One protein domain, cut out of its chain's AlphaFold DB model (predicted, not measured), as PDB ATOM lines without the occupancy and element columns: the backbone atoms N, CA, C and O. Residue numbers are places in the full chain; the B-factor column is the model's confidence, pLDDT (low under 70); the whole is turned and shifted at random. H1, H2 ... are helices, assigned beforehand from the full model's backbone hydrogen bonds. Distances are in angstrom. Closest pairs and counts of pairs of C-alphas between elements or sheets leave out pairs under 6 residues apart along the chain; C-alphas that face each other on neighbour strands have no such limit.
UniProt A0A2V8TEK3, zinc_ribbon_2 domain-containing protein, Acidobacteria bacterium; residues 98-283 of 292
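This is residues 98 to 283 of the 292 residues of the protein "zinc_ribbon_2 domain-containing protein" of Acidobacteria bacterium (UniProt A0A2V8TEK3). Three helical hairpins, H2 with H3, H5 with H6 and H8 with H9, cross one another at large angles in one body, with H9 and H6 nearest its middle. H1 packs across H9, H7 packs on H6, and the very short H4 packs on the hairpin of H2 and H3; the turn of the hairpin of H5 and H6, residues 188 to 190, lies at one end of the longest span. The printed part has 186 residues with nine named helices, H1 to H9 in order, and no named strand: the class is all helix. It is compact, with a radius of gyration of the C-alphas of 15.6 A, and rounded, spanning 46 by 35 by 33 A.

H1, residues 98 to 110, begins at C-alpha 98 (44.314, 96.310, 105.028). H2 is residues 112 to 128, 24.0 A long, H3 residues 134 to 149, 22.7 A, and H4 residues 156 to 160. H5, residues 166 to 187, measures 30.7 A. H6, residues 191 to 218, is the longest helix, 39.8 A from C-alpha 191 (13.194, 89.920, 104.904) to C-alpha 218; it has a kink of 32 degrees near residue 202. H7 is residues 222 to 233, and H8 residues 238 to 257, 28.1 A. H9, residues 261 to 282, 32.0 A long, ends at C-alpha 282 (41.290, 113.533, 100.870).

H3 is the hub, touching six helices. H2 and H3 touch at a shallow tilt of 9 degrees, opposite ways, closest at the C-alphas of Ser 126 and Ala 134, 5.0 A. H4 touches H3, with the C-alphas of Gly 140 and Leu 159 4.0 A apart. H9 touches H3 with residues 268 to 275 alone, at a steep tilt of 66 degrees; the closest C-alphas, of Ala 145 and Ser 272, are 5.4 A apart. H1 touches H9 at a steep tilt of 59 degrees, the C-alphas of Gly 104 and Ala 273 being closest at 3.7 A. H8 and H9 touch at a shallow tilt of 20 degrees, opposite ways, closest at the C-alphas of Gly 255 and Gly 262, 4.3 A. H6 and H8 are about perpendicular, 86 degrees, and touch through residues 199 to 206 of H6 alone, with the C-alphas of Pro 202 and Gly 245 4.2 A apart. H5 and H6 touch at a shallow tilt of 9 degrees, opposite ways, closest at the C-alphas of Gly 187 and Gly 194, 3.9 A. H7 touches H6 at a steep tilt of 62 degrees, with the C-alphas of Thr 211 and Ala 225 5.4 A apart. Among the pairs apart are H1 and H5, and H7 and H9. Every O i to N i+4 pair is within hydrogen-bond range in H1, H2, H3, H5, H7 and H8, against 22 of 24 in H6, 16 of 18 in H9 and 0 of 1 in H4, which has 2 of 2 O i to N i+3 pairs within range.

The C-alphas farthest apart, of Gly 151 and Asn 190, are 48.3 A apart. The printed part has no cut, and no link is long. The mean pLDDT of the printed part is 90.6, and no printed residue is under 70.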
ATOM      1  N   GLY A  98      43.299  96.857 104.127       89.50
ATOM      2  CA  GLY A  98      44.314  96.310 105.028       89.50
ATOM      3  C   GLY A  98      45.170  97.405 105.657       89.50
ATOM      4  O   GLY A  98      45.274  97.460 106.882       89.50
ATOM      5  N   ASP A  99      45.686  98.313 104.827       90.25
ATOM      6  CA  ASP A  99      46.548  99.413 105.261       90.25
ATOM      7  C   ASP A  99      45.799 100.400 106.163       90.25
ATOM      8  O   ASP A  99      46.351 100.882 107.154       90.25
ATOM      9  N   TRP A 100      44.514 100.649 105.891       93.12
ATOM     10  CA  TRP A 100      43.668 101.506 106.728       93.12
ATOM     11  C   TRP A 100      43.428 100.903 108.110       93.12
ATOM     12  O   TRP A 100      43.548 101.594 109.123       93.12
ATOM     13  N   LEU A 101      43.134  99.600 108.175       93.88
ATOM     14  CA  LEU A 101      42.936  98.899 109.443       93.88
ATOM     15  C   LEU A 101      44.239  98.802 110.247       93.88
ATOM     16  O   LEU A 101      44.221  99.038 111.460       93.88
ATOM     17  N   SER A 102      45.367  98.493 109.596       92.81
ATOM     18  CA  SER A 102      46.673  98.416 110.261       92.81
ATOM     19  C   SER A 102      47.184  99.786 110.699       92.81
ATOM     20  O   SER A 102      47.663  99.918 111.824       92.81
ATOM     21  N   GLY A 103      47.022 100.809 109.856       90.44
ATOM     22  CA  GLY A 103      47.358 102.194 110.177       90.44
ATOM     23  C   GLY A 103      46.527 102.704 111.351       90.44
ATOM     24  O   GLY A 103      47.068 103.228 112.323       90.44
ATOM     25  N   GLY A 104      45.215 102.451 111.323       92.50
ATOM     26  CA  GLY A 104      44.320 102.763 112.435       92.50
ATOM     27  C   GLY A 104      44.719 102.060 113.732       92.50
ATOM     28  O   GLY A 104      44.660 102.658 114.806       92.50
ATOM     29  N   TRP A 105      45.163 100.802 113.647       94.50
ATOM     30  CA  TRP A 105      45.642 100.041 114.804       94.50
ATOM     31  C   TRP A 105      46.928 100.625 115.394       94.50
ATOM     32  O   TRP A 105      47.093 100.650 116.612       94.50
ATOM     33  N   GLN A 106      47.844 101.111 114.556       92.50
ATOM     34  CA  GLN A 106      49.079 101.752 115.012       92.50
ATOM     35  C   GLN A 106      48.795 103.062 115.748       92.50
ATOM     36  O   GLN A 106      49.268 103.217 116.872       92.50
ATOM     37  N   ILE A 107      47.950 103.927 115.178       90.88
ATOM     38  CA  ILE A 107      47.508 105.184 115.810       90.88
ATOM     39  C   ILE A 107      46.849 104.901 117.162       90.88
ATOM     40  O   ILE A 107      47.160 105.542 118.164       90.88
ATOM     41  N   TYR A 108      45.959 103.906 117.212       92.88
ATOM     42  CA  TYR A 108      45.316 103.515 118.462       92.88
ATOM     43  C   TYR A 108      46.337 103.059 119.510       92.88
ATOM     44  O   TYR A 108      46.274 103.515 120.646       92.88
ATOM     45  N   LYS A 109      47.289 102.189 119.151       91.94
ATOM     46  CA  LYS A 109      48.285 101.669 120.102       91.94
ATOM     47  C   LYS A 109      49.192 102.746 120.688       91.94
ATOM     48  O   LYS A 109      49.614 102.590 121.831       91.94
ATOM     49  N   GLU A 110      49.485 103.802 119.935       90.31
ATOM     50  CA  GLU A 110      50.338 104.899 120.395       90.31
ATOM     51  C   GLU A 110      49.758 105.588 121.637       90.31
ATOM     52  O   GLU A 110      50.474 105.838 122.602       90.31
ATOM     53  N   ASN A 111      48.438 105.801 121.655       90.19
ATOM     54  CA  ASN A 111      47.732 106.474 122.746       90.19
ATOM     55  C   ASN A 111      46.491 105.693 123.209       90.19
ATOM     56  O   ASN A 111      45.428 106.270 123.464       90.19
ATOM     57  N   TRP A 112      46.624 104.369 123.343       93.12
ATOM     58  CA  TRP A 112      45.484 103.468 123.554       93.12
ATOM     59  C   TRP A 112      44.690 103.816 124.816       93.12
ATOM     60  O   TRP A 112      43.461 103.839 124.786       93.12
ATOM     61  N   ALA A 113      45.385 104.154 125.907       92.75
ATOM     62  CA  ALA A 113      44.761 104.471 127.187       92.75
ATOM     63  C   ALA A 113      43.898 105.737 127.093       92.75
ATOM     64  O   ALA A 113      42.759 105.740 127.558       92.75
ATOM     65  N   MET A 114      44.406 106.788 126.440       93.62
ATOM     66  CA  MET A 114      43.671 108.042 126.266       93.62
ATOM     67  C   MET A 114      42.469 107.865 125.341       93.62
ATOM     68  O   MET A 114      41.380 108.340 125.658       93.62
ATOM     69  N   MET A 115      42.628 107.148 124.226       91.94
ATOM     70  CA  MET A 115      41.527 106.923 123.286       91.94
ATOM     71  C   MET A 115      40.440 106.003 123.862       91.94
ATOM     72  O   MET A 115      39.248 106.267 123.688       91.94
ATOM     73  N   SER A 116      40.818 104.954 124.597       94.00
ATOM     74  CA  SER A 116      39.859 104.082 125.286       94.00
ATOM     75  C   SER A 116      39.162 104.801 126.444       94.00
ATOM     76  O   SER A 116      37.952 104.644 126.609       94.00
ATOM     77  N   LEU A 117      39.869 105.652 127.198       94.81
ATOM     78  CA  LEU A 117      39.252 106.502 128.221       94.81
ATOM     79  C   LEU A 117      38.266 107.500 127.599       94.81
ATOM     80  O   LEU A 117      37.152 107.650 128.097       94.81
ATOM     81  N   ALA A 118      38.637 108.141 126.488       94.50
ATOM     82  CA  ALA A 118      37.751 109.036 125.749       94.50
ATOM     83  C   ALA A 118      36.509 108.313 125.218       94.50
ATOM     84  O   ALA A 118      35.413 108.861 125.280       94.50
ATOM     85  N   THR A 119      36.655 107.063 124.774       94.19
ATOM     86  CA  THR A 119      35.532 106.214 124.352       94.19
ATOM     87  C   THR A 119      34.611 105.883 125.522       94.19
ATOM     88  O   THR A 119      33.393 105.977 125.387       94.19
ATOM     89  N   LEU A 120      35.169 105.534 126.686       94.75
ATOM     90  CA  LEU A 120      34.392 105.249 127.891       94.75
ATOM     91  C   LEU A 120      33.601 106.481 128.350       94.75
ATOM     92  O   LEU A 120      32.389 106.399 128.542       94.75
ATOM     93  N   LEU A 121      34.275 107.626 128.497       95.62
ATOM     94  CA  LEU A 121      33.638 108.877 128.916       95.62
ATOM     95  C   LEU A 121      32.642 109.369 127.868       95.62
ATOM     96  O   LEU A 121      31.517 109.724 128.210       95.62
ATOM     97  N   GLY A 122      33.025 109.347 126.593       93.81
ATOM     98  CA  GLY A 122      32.169 109.753 125.487       93.81
ATOM     99  C   GLY A 122      30.921 108.876 125.384       93.81
ATOM    100  O   GLY A 122      29.813 109.393 125.253       93.81
ATOM    101  N   GLY A 123      31.074 107.560 125.529       92.81
ATOM    102  CA  GLY A 123      29.966 106.610 125.564       92.81
ATOM    103  C   GLY A 123      29.031 106.844 126.751       92.81
ATOM    104  O   GLY A 123      27.821 106.938 126.559       92.81
ATOM    105  N   LEU A 124      29.575 107.016 127.961       94.19
ATOM    106  CA  LEU A 124      28.782 107.256 129.171       94.19
ATOM    107  C   LEU A 124      28.018 108.585 129.106       94.19
ATOM    108  O   LEU A 124      26.823 108.621 129.389       94.19
ATOM    109  N   ILE A 125      28.677 109.668 128.689       95.44
ATOM    110  CA  ILE A 125      28.044 110.984 128.535       95.44
ATOM    111  C   ILE A 125      26.972 110.926 127.447       95.44
ATOM    112  O   ILE A 125      25.876 111.455 127.633       95.44
ATOM    113  N   SER A 126      27.243 110.241 126.334       93.38
ATOM    114  CA  SER A 126      26.240 110.019 125.290       93.38
ATOM    115  C   SER A 126      25.037 109.250 125.836       93.38
ATOM    116  O   SER A 126      23.911 109.672 125.612       93.38
ATOM    117  N   ALA A 127      25.243 108.182 126.610       91.62
ATOM    118  CA  ALA A 127      24.155 107.405 127.203       91.62
ATOM    119  C   ALA A 127      23.302 108.236 128.181       91.62
ATOM    120  O   ALA A 127      22.079 108.247 128.069       91.62
ATOM    121  N   VAL A 128      23.937 108.986 129.090       95.88
ATOM    122  CA  VAL A 128      23.245 109.841 130.078       95.88
ATOM    123  C   VAL A 128      22.462 110.969 129.403       95.88
ATOM    124  O   VAL A 128      21.388 111.342 129.863       95.88
ATOM    125  N   THR A 129      22.969 111.496 128.288       93.38
ATOM    126  CA  THR A 129      22.311 112.563 127.519       93.38
ATOM    127  C   THR A 129      21.308 112.039 126.486       93.38
ATOM    128  O   THR A 129      20.813 112.819 125.678       93.38
ATOM    129  N   GLY A 130      21.010 110.733 126.466       89.44
ATOM    130  CA  GLY A 130      20.094 110.136 125.486       89.44
ATOM    131  C   GLY A 130      20.596 110.218 124.039       89.44
ATOM    132  O   GLY A 130      19.801 110.257 123.106       89.44
ATOM    133  N   GLY A 131      21.912 110.293 123.840       88.56
ATOM    134  CA  GLY A 131      22.562 110.376 122.532       88.56
ATOM    135  C   GLY A 131      22.725 111.796 121.987       88.56
ATOM    136  O   GLY A 131      23.336 111.961 120.935       88.56
ATOM    137  N   ILE A 132      22.257 112.832 122.696       91.31
ATOM    138  CA  ILE A 132      22.332 114.228 122.229       91.31
ATOM    139  C   ILE A 132      23.786 114.657 121.984       91.31
ATOM    140  O   ILE A 132      24.082 115.294 120.977       91.31
ATOM    141  N   LEU A 133      24.719 114.276 122.863       93.50
ATOM    142  CA  LEU A 133      26.137 114.611 122.696       93.50
ATOM    143  C   LEU A 133      26.916 113.612 121.823       93.50
ATOM    144  O   LEU A 133      28.104 113.831 121.589       93.50
ATOM    145  N   ALA A 134      26.284 112.557 121.297       91.25
ATOM    146  CA  ALA A 134      26.994 111.500 120.573       91.25
ATOM    147  C   ALA A 134      27.749 112.028 119.343       91.25
ATOM    148  O   ALA A 134      28.898 111.658 119.120       91.25
ATOM    149  N   GLY A 135      27.145 112.945 118.580       92.50
ATOM    150  CA  GLY A 135      27.788 113.574 117.419       92.50
ATOM    151  C   GLY A 135      29.014 114.415 117.775       92.50
ATOM    152  O   GLY A 135      30.107 114.133 117.281       92.50
ATOM    153  N   PRO A 136      28.870 115.437 118.637       93.69
ATOM    154  CA  PRO A 136      29.995 116.248 119.099       93.69
ATOM    155  C   PRO A 136      31.124 115.430 119.740       93.69
ATOM    156  O   PRO A 136      32.294 115.703 119.475       93.69
ATOM    157  N   LEU A 137      30.801 114.401 120.530       94.88
ATOM    158  CA  LEU A 137      31.798 113.521 121.149       94.88
ATOM    159  C   LEU A 137      32.500 112.632 120.115       94.88
ATOM    160  O   LEU A 137      33.720 112.497 120.167       94.88
ATOM    161  N   LEU A 138      31.770 112.093 119.133       94.19
ATOM    162  CA  LEU A 138      32.369 111.376 118.005       94.19
ATOM    163  C   LEU A 138      33.349 112.275 117.243       94.19
ATOM    164  O   LEU A 138      34.470 111.864 116.959       94.19
ATOM    165  N   MET A 139      32.967 113.527 116.979       94.38
ATOM    166  CA  MET A 139      33.853 114.505 116.347       94.38
ATOM    167  C   MET A 139      35.097 114.801 117.203       94.38
ATOM    168  O   MET A 139      36.198 114.897 116.665       94.38
ATOM    169  N   GLY A 140      34.950 114.890 118.527       93.88
ATOM    170  CA  GLY A 140      36.074 115.015 119.459       93.88
ATOM    171  C   GLY A 140      37.035 113.822 119.402       93.88
ATOM    172  O   GLY A 140      38.250 114.010 119.388       93.88
ATOM    173  N   MET A 141      36.520 112.596 119.281       94.12
ATOM    174  CA  MET A 141      37.360 111.404 119.106       94.12
ATOM    175  C   MET A 141      38.105 111.406 117.765       94.12
ATOM    176  O   MET A 141      39.290 111.077 117.732       94.12
ATOM    177  N   PHE A 142      37.457 111.829 116.672       94.25
ATOM    178  CA  PHE A 142      38.147 112.029 115.392       94.25
ATOM    179  C   PHE A 142      39.276 113.052 115.524       94.25
ATOM    180  O   PHE A 142      40.376 112.812 115.036       94.25
ATOM    181  N   ARG A 143      39.061 114.151 116.255       93.19
ATOM    182  CA  ARG A 143      40.110 115.144 116.526       93.19
ATOM    183  C   ARG A 143      41.305 114.547 117.262       93.19
ATOM    184  O   ARG A 143      42.438 114.860 116.911       93.19
ATOM    185  N   MET A 144      41.072 113.685 118.248       93.88
ATOM    186  CA  MET A 144      42.150 112.969 118.937       93.88
ATOM    187  C   MET A 144      42.927 112.052 117.979       93.88
ATOM    188  O   MET A 144      44.157 112.018 118.035       93.88
ATOM    189  N   ALA A 145      42.235 111.359 117.067       93.12
ATOM    190  CA  ALA A 145      42.877 110.531 116.047       93.12
ATOM    191  C   ALA A 145      43.724 111.369 115.070       93.12
ATOM    192  O   ALA A 145      44.881 111.035 114.830       93.12
ATOM    193  N   PHE A 146      43.198 112.495 114.568       91.69
ATOM    194  CA  PHE A 146      43.944 113.411 113.693       91.69
ATOM    195  C   PHE A 146      45.155 114.037 114.389       91.69
ATOM    196  O   PHE A 146      46.224 114.097 113.792       91.69
ATOM    197  N   LYS A 147      45.031 114.431 115.662       90.56
ATOM    198  CA  LYS A 147      46.171 114.895 116.469       90.56
ATOM    199  C   LYS A 147      47.267 113.841 116.578       90.56
ATOM    200  O   LYS A 147      48.425 114.140 116.320       90.56
ATOM    201  N   THR A 148      46.879 112.604 116.880       89.88
ATOM    202  CA  THR A 148      47.830 111.489 116.979       89.88
ATOM    203  C   THR A 148      48.537 111.250 115.642       89.88
ATOM    204  O   THR A 148      49.749 111.088 115.613       89.88
ATOM    205  N   MET A 149      47.820 111.330 114.514       88.62
ATOM    206  CA  MET A 149      48.437 111.235 113.180       88.62
ATOM    207  C   MET A 149      49.425 112.361 112.865       88.62
ATOM    208  O   MET A 149      50.329 112.151 112.064       88.62
ATOM    209  N   ARG A 150      49.274 113.536 113.487       86.94
ATOM    210  CA  ARG A 150      50.218 114.663 113.385       86.94
ATOM    211  C   ARG A 150      51.387 114.555 114.378       86.94
ATOM    212  O   ARG A 150      52.174 115.487 114.493       86.94
ATOM    213  N   GLY A 151      51.492 113.453 115.125       84.06
ATOM    214  CA  GLY A 151      52.505 113.265 116.167       84.06
ATOM    215  C   GLY A 151      52.242 114.064 117.450       84.06
ATOM    216  O   GLY A 151      53.124 114.171 118.301       84.06
ATOM    217  N   GLU A 152      51.043 114.634 117.610       87.31
ATOM    218  CA  GLU A 152      50.626 115.309 118.839       87.31
ATOM    219  C   GLU A 152      50.003 114.312 119.825       87.31
ATOM    220  O   GLU A 152      49.279 113.392 119.441       87.31
ATOM    221  N   GLN A 153      50.203 114.531 121.129       87.81
ATOM    222  CA  GLN A 153      49.551 113.708 122.148       87.81
ATOM    223  C   GLN A 153      48.086 114.137 122.354       87.81
ATOM    224  O   GLN A 153      47.821 115.305 122.671       87.81
ATOM    225  N   PRO A 154      47.117 113.215 122.209       90.44
ATOM    226  CA  PRO A 154      45.713 113.514 122.427       90.44
ATOM    227  C   PRO A 154      45.420 113.657 123.926       90.44
ATOM    228  O   PRO A 154      45.749 112.785 124.729       90.44
ATOM    229  N   ASN A 155      44.745 114.740 124.308       92.75
ATOM    230  CA  ASN A 155      44.309 114.966 125.684       92.75
ATOM    231  C   ASN A 155      42.818 114.668 125.839       92.75
ATOM    232  O   ASN A 155      42.037 114.850 124.909       92.75
ATOM    233  N   ILE A 156      42.376 114.306 127.046       91.19
ATOM    234  CA  ILE A 156      40.948 114.037 127.289       91.19
ATOM    235  C   ILE A 156      40.059 115.270 127.056       91.19
ATOM    236  O   ILE A 156      38.901 115.140 126.668       91.19
ATOM    237  N   GLY A 157      40.609 116.477 127.228       90.12
ATOM    238  CA  GLY A 157      39.920 117.730 126.911       90.12
ATOM    239  C   GLY A 157      39.628 117.905 125.418       90.12
ATOM    240  O   GLY A 157      38.672 118.596 125.062       90.12
ATOM    241  N   ASP A 158      40.381 117.233 124.539       90.56
ATOM    242  CA  ASP A 158      40.151 117.302 123.096       90.56
ATOM    243  C   ASP A 158      38.797 116.690 122.706       90.56
ATOM    244  O   ASP A 158      38.176 117.153 121.745       90.56
ATOM    245  N   LEU A 159      38.276 115.753 123.508       92.06
ATOM    246  CA  LEU A 159      36.950 115.151 123.340       92.06
ATOM    247  C   LEU A 159      35.813 116.191 123.354       92.06
ATOM    248  O   LEU A 159      34.806 116.038 122.661       92.06
ATOM    249  N   PHE A 160      35.988 117.271 124.117       91.31
ATOM    250  CA  PHE A 160      35.009 118.356 124.262       91.31
ATOM    251  C   PHE A 160      35.347 119.580 123.400       91.31
ATOM    252  O   PHE A 160      34.638 120.587 123.412       91.31
ATOM    253  N   SER A 161      36.435 119.522 122.633       86.19
ATOM    254  CA  SER A 161      36.959 120.668 121.893       86.19
ATOM    255  C   SER A 161      36.321 120.798 120.501       86.19
ATOM    256  O   SER A 161      36.944 120.614 119.455       86.19
ATOM    257  N   TRP A 162      35.042 121.167 120.464       79.00
ATOM    258  CA  TRP A 162      34.246 121.159 119.228       79.00
ATOM    259  C   TRP A 162      34.527 122.318 118.255       79.00
ATOM    260  O   TRP A 162      33.890 122.406 117.211       79.00
ATOM    261  N   SER A 163      35.491 123.204 118.537       74.06
ATOM    262  CA  SER A 163      35.930 124.311 117.654       74.06
ATOM    263  C   SER A 163      34.799 125.201 117.100       74.06
ATOM    264  O   SER A 163      34.847 125.633 115.955       74.06
ATOM    265  N   GLY A 164      33.737 125.429 117.882       80.31
ATOM    266  CA  GLY A 164      32.560 126.193 117.436       80.31
ATOM    267  C   GLY A 164      31.636 125.447 116.463       80.31
ATOM    268  O   GLY A 164      30.634 126.002 116.029       80.31
ATOM    269  N   ARG A 165      31.926 124.175 116.158       85.62
ATOM    270  CA  ARG A 165      31.186 123.327 115.207       85.62
ATOM    271  C   ARG A 165      30.257 122.311 115.878       85.62
ATOM    272  O   ARG A 165      29.920 121.272 115.311       85.62
ATOM    273  N   PHE A 166      29.843 122.608 117.110       90.06
ATOM    274  CA  PHE A 166      28.948 121.751 117.889       90.06
ATOM    275  C   PHE A 166      27.644 121.469 117.134       90.06
ATOM    276  O   PHE A 166      27.220 120.319 117.050       90.06
ATOM    277  N   LEU A 167      27.040 122.505 116.542       91.44
ATOM    278  CA  LEU A 167      25.768 122.376 115.838       91.44
ATOM    279  C   LEU A 167      25.890 121.457 114.617       91.44
ATOM    280  O   LEU A 167      25.034 120.608 114.415       91.44
ATOM    281  N   GLN A 168      26.964 121.569 113.834       93.12
ATOM    282  CA  GLN A 168      27.201 120.720 112.666       93.12
ATOM    283  C   GLN A 168      27.396 119.257 113.076       93.12
ATOM    284  O   GLN A 168      26.823 118.362 112.451       93.12
ATOM    285  N   ALA A 169      28.149 119.000 114.148       92.25
ATOM    286  CA  ALA A 169      28.335 117.649 114.674       92.25
ATOM    287  C   ALA A 169      27.025 117.058 115.220       92.25
ATOM    288  O   ALA A 169      26.703 115.901 114.950       92.25
ATOM    289  N   PHE A 170      26.239 117.868 115.935       93.69
ATOM    290  CA  PHE A 170      24.919 117.491 116.432       93.69
ATOM    291  C   PHE A 170      23.943 117.183 115.289       93.69
ATOM    292  O   PHE A 170      23.328 116.122 115.282       93.69
ATOM    293  N   LEU A 171      23.848 118.058 114.284       94.31
ATOM    294  CA  LEU A 171      22.994 117.856 113.110       94.31
ATOM    295  C   LEU A 171      23.403 116.617 112.313       94.31
ATOM    296  O   LEU A 171      22.538 115.868 111.873       94.31
ATOM    297  N   THR A 172      24.705 116.368 112.164       93.88
ATOM    298  CA  THR A 172      25.212 115.156 111.506       93.88
ATOM    299  C   THR A 172      24.727 113.908 112.244       93.88
ATOM    300  O   THR A 172      24.151 113.017 111.624       93.88
ATOM    301  N   ALA A 173      24.878 113.861 113.570       93.94
ATOM    302  CA  ALA A 173      24.385 112.739 114.366       93.94
ATOM    303  C   ALA A 173      22.859 112.614 114.347       93.94
ATOM    304  O   ALA A 173      22.357 111.498 114.298       93.94
ATOM    305  N   LEU A 174      22.121 113.725 114.335       94.75
ATOM    306  CA  LEU A 174      20.663 113.711 114.229       94.75
ATOM    307  C   LEU A 174      20.224 113.115 112.886       94.75
ATOM    308  O   LEU A 174      19.412 112.195 112.866       94.75
ATOM    309  N   ILE A 175      20.790 113.589 111.772       95.38
ATOM    310  CA  ILE A 175      20.445 113.125 110.423       95.38
ATOM    311  C   ILE A 175      20.786 111.643 110.268       95.38
ATOM    312  O   ILE A 175      19.910 110.840 109.953       95.38
ATOM    313  N   PHE A 176      22.038 111.254 110.520       95.19
ATOM    314  CA  PHE A 176      22.445 109.859 110.363       95.19
ATOM    315  C   PHE A 176      21.787 108.950 111.401       95.19
ATOM    316  O   PHE A 176      21.374 107.850 111.052       95.19
ATOM    317  N   GLY A 177      21.620 109.409 112.641       93.00
ATOM    318  CA  GLY A 177      20.918 108.677 113.694       93.00
ATOM    319  C   GLY A 177      19.456 108.410 113.338       93.00
ATOM    320  O   GLY A 177      18.995 107.282 113.492       93.00
ATOM    321  N   ALA A 178      18.747 109.396 112.778       93.56
ATOM    322  CA  ALA A 178      17.389 109.209 112.275       93.56
ATOM    323  C   ALA A 178      17.344 108.196 111.119       93.56
ATOM    324  O   ALA A 178      16.479 107.323 111.106       93.56
ATOM    325  N   ILE A 179      18.299 108.257 110.182       94.19
ATOM    326  CA  ILE A 179      18.392 107.291 109.076       94.19
ATOM    327  C   ILE A 179      18.651 105.873 109.609       94.19
ATOM    328  O   ILE A 179      17.964 104.938 109.199       94.19
ATOM    329  N   TYR A 180      19.581 105.704 110.553       91.88
ATOM    330  CA  TYR A 180      19.838 104.418 111.207       91.88
ATOM    331  C   TYR A 180      18.614 103.892 111.949       91.88
ATOM    332  O   TYR A 180      18.300 102.709 111.842       91.88
ATOM    333  N   PHE A 181      17.903 104.759 112.670       91.00
ATOM    334  CA  PHE A 181      16.691 104.387 113.391       91.00
ATOM    335  C   PHE A 181      15.598 103.894 112.436       91.00
ATOM    336  O   PHE A 181      15.003 102.843 112.665       91.00
ATOM    337  N   VAL A 182      15.383 104.604 111.326       91.00
ATOM    338  CA  VAL A 182      14.413 104.223 110.291       91.00
ATOM    339  C   VAL A 182      14.814 102.909 109.612       91.00
ATOM    340  O   VAL A 182      13.986 102.008 109.498       91.00
ATOM    341  N   LEU A 183      16.074 102.752 109.200       90.25
ATOM    342  CA  LEU A 183      16.551 101.526 108.545       90.25
ATOM    343  C   LEU A 183      16.565 100.314 109.479       90.25
ATOM    344  O   LEU A 183      16.249  99.206 109.043       90.25
ATOM    345  N   GLY A 184      16.906 100.505 110.752       84.94
ATOM    346  CA  GLY A 184      16.850  99.454 111.765       84.94
ATOM    347  C   GLY A 184      15.412  99.059 112.100       84.94
ATOM    348  O   GLY A 184      15.093  97.874 112.156       84.94
ATOM    349  N   GLY A 185      14.520 100.042 112.256       84.19
ATOM    350  CA  GLY A 185      13.108  99.811 112.558       84.19
ATOM    351  C   GLY A 185      12.350  99.139 111.410       84.19
ATOM    352  O   GLY A 185      11.629  98.172 111.635       84.19
ATOM    353  N   ILE A 186      12.536  99.606 110.169       78.56
ATOM    354  CA  ILE A 186      11.877  99.030 108.984       78.56
ATOM    355  C   ILE A 186      12.503  97.680 108.603       78.56
ATOM    356  O   ILE A 186      11.789  96.777 108.164       78.56
ATOM    357  N   GLY A 187      13.817  97.515 108.798       75.88
ATOM    358  CA  GLY A 187      14.547  96.292 108.456       75.88
ATOM    359  C   GLY A 187      14.031  95.037 109.163       75.88
ATOM    360  O   GLY A 187      14.051  93.954 108.585       75.88
ATOM    361  N   ASN A 188      13.486  95.185 110.371       77.62
ATOM    362  CA  ASN A 188      12.982  94.064 111.167       77.62
ATOM    363  C   ASN A 188      11.565  93.604 110.779       77.62
ATOM    364  O   ASN A 188      11.102  92.581 111.276       77.62
ATOM    365  N   ASN A 189      10.876  94.328 109.889       79.94
ATOM    366  CA  ASN A 189       9.478  94.043 109.548       79.94
ATOM    367  C   ASN A 189       9.321  92.967 108.462       79.94
ATOM    368  O   ASN A 189       8.308  92.273 108.425       79.94
ATOM    369  N   ASN A 190      10.284  92.847 107.541       84.50
ATOM    370  CA  ASN A 190      10.246  91.887 106.432       84.50
ATOM    371  C   ASN A 190      11.668  91.587 105.930       84.50
ATOM    372  O   ASN A 190      12.503  92.488 105.882       84.50
ATOM    373  N   ALA A 191      11.916  90.362 105.462       85.88
ATOM    374  CA  ALA A 191      13.194  89.920 104.904       85.88
ATOM    375  C   ALA A 191      13.718  90.831 103.777       85.88
ATOM    376  O   ALA A 191      14.914  91.100 103.713       85.88
ATOM    377  N   PHE A 192      12.830  91.363 102.925       87.25
ATOM    378  CA  PHE A 192      13.216  92.321 101.880       87.25
ATOM    379  C   PHE A 192      13.808  93.616 102.462       87.25
ATOM    380  O   PHE A 192      14.875  94.060 102.040       87.25
ATOM    381  N   PHE A 193      13.144  94.204 103.461       86.31
ATOM    382  CA  PHE A 193      13.629  95.417 104.118       86.31
ATOM    383  C   PHE A 193      14.862  95.152 104.983       86.31
ATOM    384  O   PHE A 193      15.744  96.005 105.050       86.31
ATOM    385  N   GLY A 194      14.959  93.969 105.593       87.25
ATOM    386  CA  GLY A 194      16.156  93.529 106.304       87.25
ATOM    387  C   GLY A 194      17.369  93.453 105.380       87.25
ATOM    388  O   GLY A 194      18.429  93.972 105.718       87.25
ATOM    389  N   LEU A 195      17.202  92.901 104.174       88.62
ATOM    390  CA  LEU A 195      18.266  92.849 103.170       88.62
ATOM    391  C   LEU A 195      18.640  94.248 102.664       88.62
ATOM    392  O   LEU A 195      19.824  94.566 102.577       88.62
ATOM    393  N   LEU A 196      17.654  95.112 102.403       89.50
ATOM    394  CA  LEU A 196      17.905  96.504 102.013       89.50
ATOM    395  C   LEU A 196      18.684  97.267 103.099       89.50
ATOM    396  O   LEU A 196      19.652  97.963 102.794       89.50
ATOM    397  N   SER A 197      18.293  97.100 104.363       88.88
ATOM    398  CA  SER A 197      18.979  97.682 105.521       88.88
ATOM    399  C   SER A 197      20.403  97.136 105.662       88.88
ATOM    400  O   SER A 197      21.346  97.908 105.825       88.88
ATOM    401  N   GLY A 198      20.591  95.825 105.479       88.69
ATOM    402  CA  GLY A 198      21.904  95.176 105.487       88.69
ATOM    403  C   GLY A 198      22.845  95.671 104.387       88.69
ATOM    404  O   GLY A 198      24.053  95.731 104.601       88.69
ATOM    405  N   VAL A 199      22.314  96.090 103.234       91.62
ATOM    406  CA  VAL A 199      23.109  96.732 102.177       91.62
ATOM    407  C   VAL A 199      23.395  98.204 102.509       91.62
ATOM    408  O   VAL A 199      24.503  98.677 102.266       91.62
ATOM    409  N   ALA A 200      22.439  98.932 103.086       92.44
ATOM    410  CA  ALA A 200      22.571 100.366 103.354       92.44
ATOM    411  C   ALA A 200      23.462 100.703 104.569       92.44
ATOM    412  O   ALA A 200      24.238 101.658 104.507       92.44
ATOM    413  N   ILE A 201      23.377  99.934 105.660       91.94
ATOM    414  CA  ILE A 201      24.107 100.178 106.920       91.94
ATOM    415  C   ILE A 201      25.635 100.268 106.723       91.94
ATOM    416  O   ILE A 201      26.220 101.242 107.197       91.94
ATOM    417  N   PRO A 202      26.293  99.336 106.003       93.38
ATOM    418  CA  PRO A 202      27.715  99.430 105.667       93.38
ATOM    419  C   PRO A 202      28.137 100.773 105.063       93.38
ATOM    420  O   PRO A 202      29.131 101.368 105.477       93.38
ATOM    421  N   LEU A 203      27.360 101.277 104.102       94.31
ATOM    422  CA  LEU A 203      27.655 102.542 103.429       94.31
ATOM    423  C   LEU A 203      27.461 103.712 104.381       94.31
ATOM    424  O   LEU A 203      28.314 104.594 104.456       94.31
ATOM    425  N   LEU A 204      26.371 103.701 105.150       93.88
ATOM    426  CA  LEU A 204      26.101 104.740 106.137       93.88
ATOM    427  C   LEU A 204      27.183 104.820 107.210       93.88
ATOM    428  O   LEU A 204      27.475 105.916 107.685       93.88
ATOM    429  N   TYR A 205      27.804 103.695 107.572       93.56
ATOM    430  CA  TYR A 205      28.885 103.673 108.555       93.56
ATOM    431  C   TYR A 205      30.069 104.508 108.067       93.56
ATOM    432  O   TYR A 205      30.527 105.416 108.764       93.56
ATOM    433  N   LEU A 206      30.494 104.279 106.822       94.00
ATOM    434  CA  LEU A 206      31.537 105.087 106.194       94.00
ATOM    435  C   LEU A 206      31.096 106.533 105.983       94.00
ATOM    436  O   LEU A 206      31.890 107.451 106.192       94.00
ATOM    437  N   MET A 207      29.833 106.752 105.604       94.31
ATOM    438  CA  MET A 207      29.317 108.101 105.394       94.31
ATOM    439  C   MET A 207      29.427 108.952 106.652       94.31
ATOM    440  O   MET A 207      29.890 110.087 106.554       94.31
ATOM    441  N   VAL A 208      29.054 108.421 107.819       95.06
ATOM    442  CA  VAL A 208      29.201 109.131 109.098       95.06
ATOM    443  C   VAL A 208      30.664 109.484 109.339       95.06
ATOM    444  O   VAL A 208      30.981 110.650 109.559       95.06
ATOM    445  N   GLY A 209      31.558 108.502 109.229       93.00
ATOM    446  CA  GLY A 209      32.978 108.680 109.503       93.00
ATOM    447  C   GLY A 209      33.656 109.739 108.626       93.00
ATOM    448  O   GLY A 209      34.298 110.664 109.137       93.00
ATOM    449  N   PHE A 210      33.459 109.667 107.307       93.94
ATOM    450  CA  PHE A 210      34.003 110.658 106.377       93.94
ATOM    451  C   PHE A 210      33.332 112.024 106.518       93.94
ATOM    452  O   PHE A 210      34.015 113.043 106.446       93.94
ATOM    453  N   THR A 211      32.017 112.072 106.752       94.44
ATOM    454  CA  THR A 211      31.299 113.343 106.937       94.44
ATOM    455  C   THR A 211      31.800 114.065 108.183       94.44
ATOM    456  O   THR A 211      32.131 115.248 108.109       94.44
ATOM    457  N   THR A 212      31.929 113.362 109.311       92.88
ATOM    458  CA  THR A 212      32.470 113.935 110.549       92.88
ATOM    459  C   THR A 212      33.908 114.417 110.356       92.88
ATOM    460  O   THR A 212      34.236 115.523 110.787       92.88
ATOM    461  N   SER A 213      34.736 113.650 109.642       91.88
ATOM    462  CA  SER A 213      36.116 114.036 109.324       91.88
ATOM    463  C   SER A 213      36.188 115.290 108.440       91.88
ATOM    464  O   SER A 213      36.936 116.213 108.741       91.88
ATOM    465  N   LEU A 214      35.353 115.392 107.398       91.12
ATOM    466  CA  LEU A 214      35.285 116.574 106.526       91.12
ATOM    467  C   LEU A 214      34.818 117.830 107.264       91.12
ATOM    468  O   LEU A 214      35.353 118.914 107.033       91.12
ATOM    469  N   ILE A 215      33.818 117.702 108.137       91.25
ATOM    470  CA  ILE A 215      33.329 118.827 108.944       91.25
ATOM    471  C   ILE A 215      34.436 119.314 109.877       91.25
ATOM    472  O   ILE A 215      34.588 120.524 110.039       91.25
ATOM    473  N   LEU A 216      35.208 118.394 110.462       90.88
ATOM    474  CA  LEU A 216      36.278 118.689 111.411       90.88
ATOM    475  C   LEU A 216      37.529 119.292 110.755       90.88
ATOM    476  O   LEU A 216      38.025 120.313 111.230       90.88
ATOM    477  N   GLU A 217      38.019 118.716 109.663       89.00
ATOM    478  CA  GLU A 217      39.263 119.165 109.023       89.00
ATOM    479  C   GLU A 217      39.009 120.335 108.065       89.00
ATOM    480  O   GLU A 217      39.708 121.341 108.101       89.00
ATOM    481  N   ARG A 218      37.935 120.279 107.266       83.81
ATOM    482  CA  ARG A 218      37.700 121.245 106.176       83.81
ATOM    483  C   ARG A 218      36.660 122.321 106.471       83.81
ATOM    484  O   ARG A 218      36.365 123.126 105.591       83.81
ATOM    485  N   ASN A 219      36.086 122.357 107.674       84.56
ATOM    486  CA  ASN A 219      35.043 123.326 108.054       84.56
ATOM    487  C   ASN A 219      33.818 123.325 107.114       84.56
ATOM    488  O   ASN A 219      33.175 124.356 106.907       84.56
ATOM    489  N   TRP A 220      33.487 122.187 106.502       86.94
ATOM    490  CA  TRP A 220      32.356 122.122 105.580       86.94
ATOM    491  C   TRP A 220      31.004 122.118 106.297       86.94
ATOM    492  O   TRP A 220      30.862 121.618 107.411       86.94
ATOM    493  N   ASP A 221      29.990 122.648 105.610       90.75
ATOM    494  CA  ASP A 221      28.591 122.493 106.007       90.75
ATOM    495  C   ASP A 221      28.154 121.022 105.884       90.75
ATOM    496  O   ASP A 221      28.605 120.314 104.978       90.75
ATOM    497  N   VAL A 222      27.247 120.571 106.759       92.75
ATOM    498  CA  VAL A 222      26.765 119.180 106.820       92.75
ATOM    499  C   VAL A 222      26.233 118.712 105.466       92.75
ATOM    500  O   VAL A 222      26.605 117.639 104.993       92.75
ATOM    501  N   ALA A 223      25.422 119.530 104.789       93.06
ATOM    502  CA  ALA A 223      24.847 119.149 103.502       93.06
ATOM    503  C   ALA A 223      25.922 119.045 102.411       93.06
ATOM    504  O   ALA A 223      25.889 118.139 101.575       93.06
ATOM    505  N   LYS A 224      26.905 119.954 102.415       92.00
ATOM    506  CA  LYS A 224      28.024 119.917 101.462       92.00
ATOM    507  C   LYS A 224      28.902 118.686 101.692       92.00
ATOM    508  O   LYS A 224      29.262 118.018 100.725       92.00
ATOM    509  N   ALA A 225      29.183 118.359 102.953       92.94
ATOM    510  CA  ALA A 225      29.966 117.192 103.332       92.94
ATOM    511  C   ALA A 225      29.280 115.882 102.923       92.94
ATOM    512  O   ALA A 225      29.890 115.086 102.212       92.94
ATOM    513  N   ILE A 226      27.996 115.705 103.254       94.94
ATOM    514  CA  ILE A 226      27.232 114.508 102.866       94.94
ATOM    515  C   ILE A 226      27.218 114.338 101.344       94.94
ATOM    516  O   ILE A 226      27.471 113.242 100.851       94.94
ATOM    517  N   ASN A 227      26.974 115.413 100.587       93.81
ATOM    518  CA  ASN A 227      26.948 115.347  99.125       93.81
ATOM    519  C   ASN A 227      28.301 114.937  98.529       93.81
ATOM    520  O   ASN A 227      28.339 114.165  97.571       93.81
ATOM    521  N   GLN A 228      29.413 115.435  99.076       92.69
ATOM    522  CA  GLN A 228      30.737 115.038  98.603       92.69
ATOM    523  C   GLN A 228      31.034 113.569  98.916       92.69
ATOM    524  O   GLN A 228      31.528 112.847  98.052       92.69
ATOM    525  N   VAL A 229      30.717 113.120 100.131       93.00
ATOM    526  CA  VAL A 229      30.933 111.730 100.550       93.00
ATOM    527  C   VAL A 229      30.040 110.780  99.756       93.00
ATOM    528  O   VAL A 229      30.500 109.729  99.322       93.00
ATOM    529  N   ALA A 230      28.793 111.168  99.477       93.12
ATOM    530  CA  ALA A 230      27.899 110.403  98.617       93.12
ATOM    531  C   ALA A 230      28.477 110.257  97.202       93.12
ATOM    532  O   ALA A 230      28.506 109.154  96.668       93.12
ATOM    533  N   LYS A 231      29.004 111.332  96.605       91.75
ATOM    534  CA  LYS A 231      29.655 111.260  95.283       91.75
ATOM    535  C   LYS A 231      30.870 110.332  95.269       91.75
ATOM    536  O   LYS A 231      31.085 109.649  94.274       91.75
ATOM    537  N   LEU A 232      31.650 110.315  96.349       89.38
ATOM    538  CA  LEU A 232      32.795 109.418  96.495       89.38
ATOM    539  C   LEU A 232      32.347 107.954  96.593       89.38
ATOM    540  O   LEU A 232      32.817 107.109  95.835       89.38
ATOM    541  N   ILE A 233      31.426 107.665  97.513       89.38
ATOM    542  CA  ILE A 233      30.999 106.300  97.832       89.38
ATOM    543  C   ILE A 233      30.158 105.695  96.705       89.38
ATOM    544  O   ILE A 233      30.323 104.525  96.392       89.38
ATOM    545  N   PHE A 234      29.300 106.480  96.050       90.31
ATOM    546  CA  PHE A 234      28.485 106.036  94.911       90.31
ATOM    547  C   PHE A 234      29.178 106.246  93.554       90.31
ATOM    548  O   PHE A 234      28.520 106.335  92.517       90.31
ATOM    549  N   SER A 235      30.510 106.341  93.545       88.25
ATOM    550  CA  SER A 235      31.305 106.370  92.315       88.25
ATOM    551  C   SER A 235      31.369 104.983  91.650       88.25
ATOM    552  O   SER A 235      30.696 104.040  92.067       88.25
ATOM    553  N   ARG A 236      32.176 104.828  90.588       80.00
ATOM    554  CA  ARG A 236      32.321 103.538  89.882       80.00
ATOM    555  C   ARG A 236      32.712 102.378  90.804       80.00
ATOM    556  O   ARG A 236      32.267 101.262  90.565       80.00
ATOM    557  N   ASP A 237      33.447 102.658  91.875       86.75
ATOM    558  CA  ASP A 237      33.929 101.654  92.827       86.75
ATOM    559  C   ASP A 237      32.988 101.475  94.031       86.75
ATOM    560  O   ASP A 237      33.407 101.042  95.104       86.75
ATOM    561  N   ALA A 238      31.694 101.788  93.870       88.62
ATOM    562  CA  ALA A 238      30.700 101.710  94.942       88.62
ATOM    563  C   ALA A 238      30.619 100.333  95.611       88.62
ATOM    564  O   ALA A 238      30.397 100.241  96.817       88.62
ATOM    565  N   PHE A 239      30.845  99.258  94.853       91.94
ATOM    566  CA  PHE A 239      30.908  97.914  95.421       91.94
ATOM    567  C   PHE A 239      32.096  97.751  96.378       91.94
ATOM    568  O   PHE A 239      31.942  97.179  97.453       91.94
ATOM    569  N   MET A 240      33.267  98.293  96.037       90.62
ATOM    570  CA  MET A 240      34.441  98.220  96.907       90.62
ATOM    571  C   MET A 240      34.233  99.060  98.175       90.62
ATOM    572  O   MET A 240      34.524  98.594  99.273       90.62
ATOM    573  N   TRP A 241      33.634 100.248  98.049       92.31
ATOM    574  CA  TRP A 241      33.219 101.057  99.200       92.31
ATOM    575  C   TRP A 241      32.208 100.339 100.094       92.31
ATOM    576  O   TRP A 241      32.307 100.406 101.319       92.31
ATOM    577  N   TRP A 242      31.268  99.612  99.493       94.31
ATOM    578  CA  TRP A 242      30.336  98.769 100.228       94.31
ATOM    579  C   TRP A 242      31.059  97.665 101.009       94.31
ATOM    580  O   TRP A 242      30.781  97.487 102.193       94.31
ATOM    581  N   VAL A 243      32.029  96.975 100.394       94.06
ATOM    582  CA  VAL A 243      32.844  95.939 101.059       94.06
ATOM    583  C   VAL A 243      33.661  96.521 102.214       94.06
ATOM    584  O   VAL A 243      33.674  95.941 103.298       94.06
ATOM    585  N   VAL A 244      34.301  97.680 102.030       93.75
ATOM    586  CA  VAL A 244      35.018  98.371 103.118       93.75
ATOM    587  C   VAL A 244      34.067  98.679 104.269       93.75
ATOM    588  O   VAL A 244      34.358  98.352 105.421       93.75
ATOM    589  N   GLY A 245      32.910  99.267 103.959       93.75
ATOM    590  CA  GLY A 245      31.900  99.600 104.957       93.75
ATOM    591  C   GLY A 245      31.377  98.363 105.673       93.75
ATOM    592  O   GLY A 245      31.148  98.403 106.878       93.75
ATOM    593  N   LEU A 246      31.254  97.242 104.959       95.25
ATOM    594  CA  LEU A 246      30.792  95.977 105.513       95.25
ATOM    595  C   LEU A 246      31.809  95.437 106.513       95.25
ATOM    596  O   LEU A 246      31.419  95.013 107.596       95.25
ATOM    597  N   VAL A 247      33.100  95.488 106.183       95.69
ATOM    598  CA  VAL A 247      34.167  95.040 107.085       95.69
ATOM    599  C   VAL A 247      34.231  95.922 108.331       95.69
ATOM    600  O   VAL A 247      34.259  95.397 109.443       95.69
ATOM    601  N   PHE A 248      34.175  97.246 108.180       94.81
ATOM    602  CA  PHE A 248      34.181  98.180 109.311       94.81
ATOM    603  C   PHE A 248      32.954  97.988 110.216       94.81
ATOM    604  O   PHE A 248      33.073  97.937 111.447       94.81
ATOM    605  N   ALA A 249      31.772  97.816 109.617       92.56
ATOM    606  CA  ALA A 249      30.543  97.532 110.346       92.56
ATOM    607  C   ALA A 249      30.608  96.168 111.055       92.56
ATOM    608  O   ALA A 249      30.267  96.081 112.232       92.56
ATOM    609  N   ALA A 250      31.093  95.116 110.389       92.81
ATOM    610  CA  ALA A 250      31.218  93.778 110.967       92.81
ATOM    611  C   ALA A 250      32.189  93.748 112.156       92.81
ATOM    612  O   ALA A 250      31.867  93.162 113.189       92.81
ATOM    613  N   ILE A 251      33.338  94.426 112.050       93.25
ATOM    614  CA  ILE A 251      34.288  94.561 113.162       93.25
ATOM    615  C   ILE A 251      33.635  95.318 114.324       93.25
ATOM    616  O   ILE A 251      33.717  94.874 115.469       93.25
ATOM    617  N   SER A 252      32.917  96.408 114.038       90.12
ATOM    618  CA  SER A 252      32.193  97.180 115.058       90.12
ATOM    619  C   SER A 252      31.131  96.345 115.781       90.12
ATOM    620  O   SER A 252      31.025  96.401 117.007       90.12
ATOM    621  N   VAL A 253      30.371  95.528 115.045       88.38
ATOM    622  CA  VAL A 253      29.383  94.594 115.611       88.38
ATOM    623  C   VAL A 253      30.066  93.507 116.444       88.38
ATOM    624  O   VAL A 253      29.609  93.216 117.550       88.38
ATOM    625  N   GLY A 254      31.189  92.958 115.973       87.94
ATOM    626  CA  GLY A 254      32.004  92.013 116.740       87.94
ATOM    627  C   GLY A 254      32.504  92.606 118.062       87.94
ATOM    628  O   GLY A 254      32.434  91.953 119.102       87.94
ATOM    629  N   GLY A 255      32.915  93.877 118.052       85.00
ATOM    630  CA  GLY A 255      33.303  94.617 119.254       85.00
ATOM    631  C   GLY A 255      32.163  94.774 120.264       85.00
ATOM    632  O   GLY A 255      32.386  94.621 121.465       85.00
ATOM    633  N   MET A 256      30.934  95.020 119.796       83.12
ATOM    634  CA  MET A 256      29.748  95.066 120.663       83.12
ATOM    635  C   MET A 256      29.412  93.700 121.269       83.12
ATOM    636  O   MET A 256      29.056  93.626 122.445       83.12
ATOM    637  N   ALA A 257      29.568  92.619 120.500       84.38
ATOM    638  CA  ALA A 257      29.326  91.259 120.982       84.38
ATOM    639  C   ALA A 257      30.315  90.832 122.088       84.38
ATOM    640  O   ALA A 257      29.961  90.037 122.953       84.38
ATOM    641  N   ALA A 258      31.524  91.403 122.118       82.81
ATOM    642  CA  ALA A 258      32.573  91.105 123.099       82.81
ATOM    643  C   ALA A 258      32.428  91.855 124.453       82.81
ATOM    644  O   ALA A 258      33.419  92.296 125.039       82.81
ATOM    645  N   CYS A 259      31.199  91.990 124.967       71.19
ATOM    646  CA  CYS A 259      30.871  92.412 126.343       71.19
ATOM    647  C   CYS A 259      31.570  93.696 126.851       71.19
ATOM    648  O   CYS A 259      32.348  93.637 127.802       71.19
ATOM    649  N   PHE A 260      31.251  94.861 126.270       71.50
ATOM    650  CA  PHE A 260      31.724  96.219 126.638       71.50
ATOM    651  C   PHE A 260      33.233  96.479 126.505       71.50
ATOM    652  O   PHE A 260      33.620  97.523 125.983       71.50
ATOM    653  N   ILE A 261      34.089  95.537 126.901       81.62
ATOM    654  CA  ILE A 261      35.546  95.618 126.747       81.62
ATOM    655  C   ILE A 261      35.896  95.708 125.260       81.62
ATOM    656  O   ILE A 261      36.707  96.544 124.865       81.62
ATOM    657  N   GLY A 262      35.213  94.919 124.423       85.38
ATOM    658  CA  GLY A 262      35.364  94.996 122.974       85.38
ATOM    659  C   GLY A 262      35.061  96.384 122.412       85.38
ATOM    660  O   GLY A 262      35.792  96.855 121.547       85.38
ATOM    661  N   VAL A 263      34.058  97.092 122.941       87.69
ATOM    662  CA  VAL A 263      33.680  98.442 122.480       87.69
ATOM    663  C   VAL A 263      34.773  99.465 122.794       87.69
ATOM    664  O   VAL A 263      35.094 100.286 121.937       87.69
ATOM    665  N   LEU A 264      35.396  99.381 123.975       92.31
ATOM    666  CA  LEU A 264      36.449 100.313 124.405       92.31
ATOM    667  C   LEU A 264      37.728 100.243 123.564       92.31
ATOM    668  O   LEU A 264      38.510 101.192 123.568       92.31
ATOM    669  N   VAL A 265      37.942  99.136 122.857       93.88
ATOM    670  CA  VAL A 265      39.072  98.949 121.938       93.88
ATOM    671  C   VAL A 265      38.630  99.168 120.494       93.88
ATOM    672  O   VAL A 265      39.295  99.857 119.728       93.88
ATOM    673  N   THR A 266      37.475  98.619 120.124       94.00
ATOM    674  CA  THR A 266      37.009  98.603 118.735       94.00
ATOM    675  C   THR A 266      36.590  99.986 118.261       94.00
ATOM    676  O   THR A 266      36.962 100.374 117.162       94.00
ATOM    677  N   VAL A 267      35.862 100.764 119.068       92.88
ATOM    678  CA  VAL A 267      35.425 102.115 118.673       92.88
ATOM    679  C   VAL A 267      36.605 103.044 118.369       92.88
ATOM    680  O   VAL A 267      36.643 103.574 117.257       92.88
ATOM    681  N   PRO A 268      37.588 103.239 119.272       94.38
ATOM    682  CA  PRO A 268      38.704 104.127 118.974       94.38
ATOM    683  C   PRO A 268      39.567 103.587 117.831       94.38
ATOM    684  O   PRO A 268      40.037 104.372 117.014       94.38
ATOM    685  N   TRP A 269      39.713 102.264 117.707       95.31
ATOM    686  CA  TRP A 269      40.408 101.665 116.570       95.31
ATOM    687  C   TRP A 269      39.697 101.935 115.234       95.31
ATOM    688  O   TRP A 269      40.351 102.351 114.280       95.31
ATOM    689  N   MET A 270      38.374 101.764 115.154       95.25
ATOM    690  CA  MET A 270      37.606 102.034 113.931       95.25
ATOM    691  C   MET A 270      37.602 103.519 113.564       95.25
ATOM    692  O   MET A 270      37.670 103.859 112.382       95.25
ATOM    693  N   ILE A 271      37.574 104.414 114.555       94.69
ATOM    694  CA  ILE A 271      37.709 105.860 114.331       94.69
ATOM    695  C   ILE A 271      39.087 106.172 113.750       94.69
ATOM    696  O   ILE A 271      39.170 106.849 112.728       94.69
ATOM    697  N   SER A 272      40.156 105.620 114.329       95.06
ATOM    698  CA  SER A 272      41.515 105.772 113.802       95.06
ATOM    699  C   SER A 272      41.654 105.198 112.391       95.06
ATOM    700  O   SER A 272      42.218 105.852 111.522       95.06
ATOM    701  N   ALA A 273      41.094 104.016 112.121       95.19
ATOM    702  CA  ALA A 273      41.117 103.406 110.789       95.19
ATOM    703  C   ALA A 273      40.363 104.257 109.757       95.19
ATOM    704  O   ALA A 273      40.820 104.438 108.631       95.19
ATOM    705  N   THR A 274      39.237 104.846 110.161       94.31
ATOM    706  CA  THR A 274      38.482 105.784 109.325       94.31
ATOM    707  C   THR A 274      39.268 107.072 109.079       94.31
ATOM    708  O   THR A 274      39.220 107.615 107.980       94.31
ATOM    709  N   ALA A 275      40.017 107.557 110.071       93.06
ATOM    710  CA  ALA A 275      40.854 108.743 109.937       93.06
ATOM    711  C   ALA A 275      42.032 108.510 108.965       93.06
ATOM    712  O   ALA A 275      42.341 109.390 108.162       93.06
ATOM    713  N   VAL A 276      42.620 107.305 108.957       92.31
ATOM    714  CA  VAL A 276      43.611 106.896 107.942       92.31
ATOM    715  C   VAL A 276      42.980 106.822 106.556       92.31
ATOM    716  O   VAL A 276      43.514 107.404 105.615       92.31
ATOM    717  N   ALA A 277      41.812 106.187 106.429       92.31
ATOM    718  CA  ALA A 277      41.089 106.144 105.159       92.31
ATOM    719  C   ALA A 277      40.746 107.559 104.656       92.31
ATOM    720  O   ALA A 277      40.849 107.846 103.467       92.31
ATOM    721  N   TYR A 278      40.368 108.470 105.559       91.69
ATOM    722  CA  TYR A 278      40.102 109.871 105.232       91.69
ATOM    723  C   TYR A 278      41.342 110.554 104.667       91.69
ATOM    724  O   TYR A 278      41.255 111.191 103.618       91.69
ATOM    725  N   ARG A 279      42.488 110.389 105.332       88.25
ATOM    726  CA  ARG A 279      43.760 110.932 104.864       88.25
ATOM    727  C   ARG A 279      44.117 110.401 103.482       88.25
ATOM    728  O   ARG A 279      44.508 111.184 102.629       88.25
ATOM    729  N   ASP A 280      43.977 109.105 103.244       87.31
ATOM    730  CA  ASP A 280      44.363 108.518 101.958       87.31
ATOM    731  C   ASP A 280      43.466 109.002 100.806       87.31
ATOM    732  O   ASP A 280      43.918 109.133  99.670       87.31
ATOM    733  N   VAL A 281      42.197 109.305 101.092       86.88
ATOM    734  CA  VAL A 281      41.230 109.784 100.093       86.88
ATOM    735  C   VAL A 281      41.328 111.289  99.850       86.88
ATOM    736  O   VAL A 281      41.234 111.742  98.709       86.88
ATOM    737  N   TYR A 282      41.423 112.077 100.920       84.56
ATOM    738  CA  TYR A 282      41.290 113.533 100.870       84.56
ATOM    739  C   TYR A 282      42.604 114.272 101.137       84.56
ATOM    740  O   TYR A 282      42.686 115.459 100.827       84.56
ATOM    741  N   GLY A 283      43.621 113.608 101.679       79.81
ATOM    742  CA  GLY A 283      44.771 114.256 102.301       79.81
ATOM    743  C   GLY A 283      44.413 114.830 103.673       79.81
ATOM    744  O   GLY A 283      43.261 115.186 103.939       79.81
TER     745      GLY A 283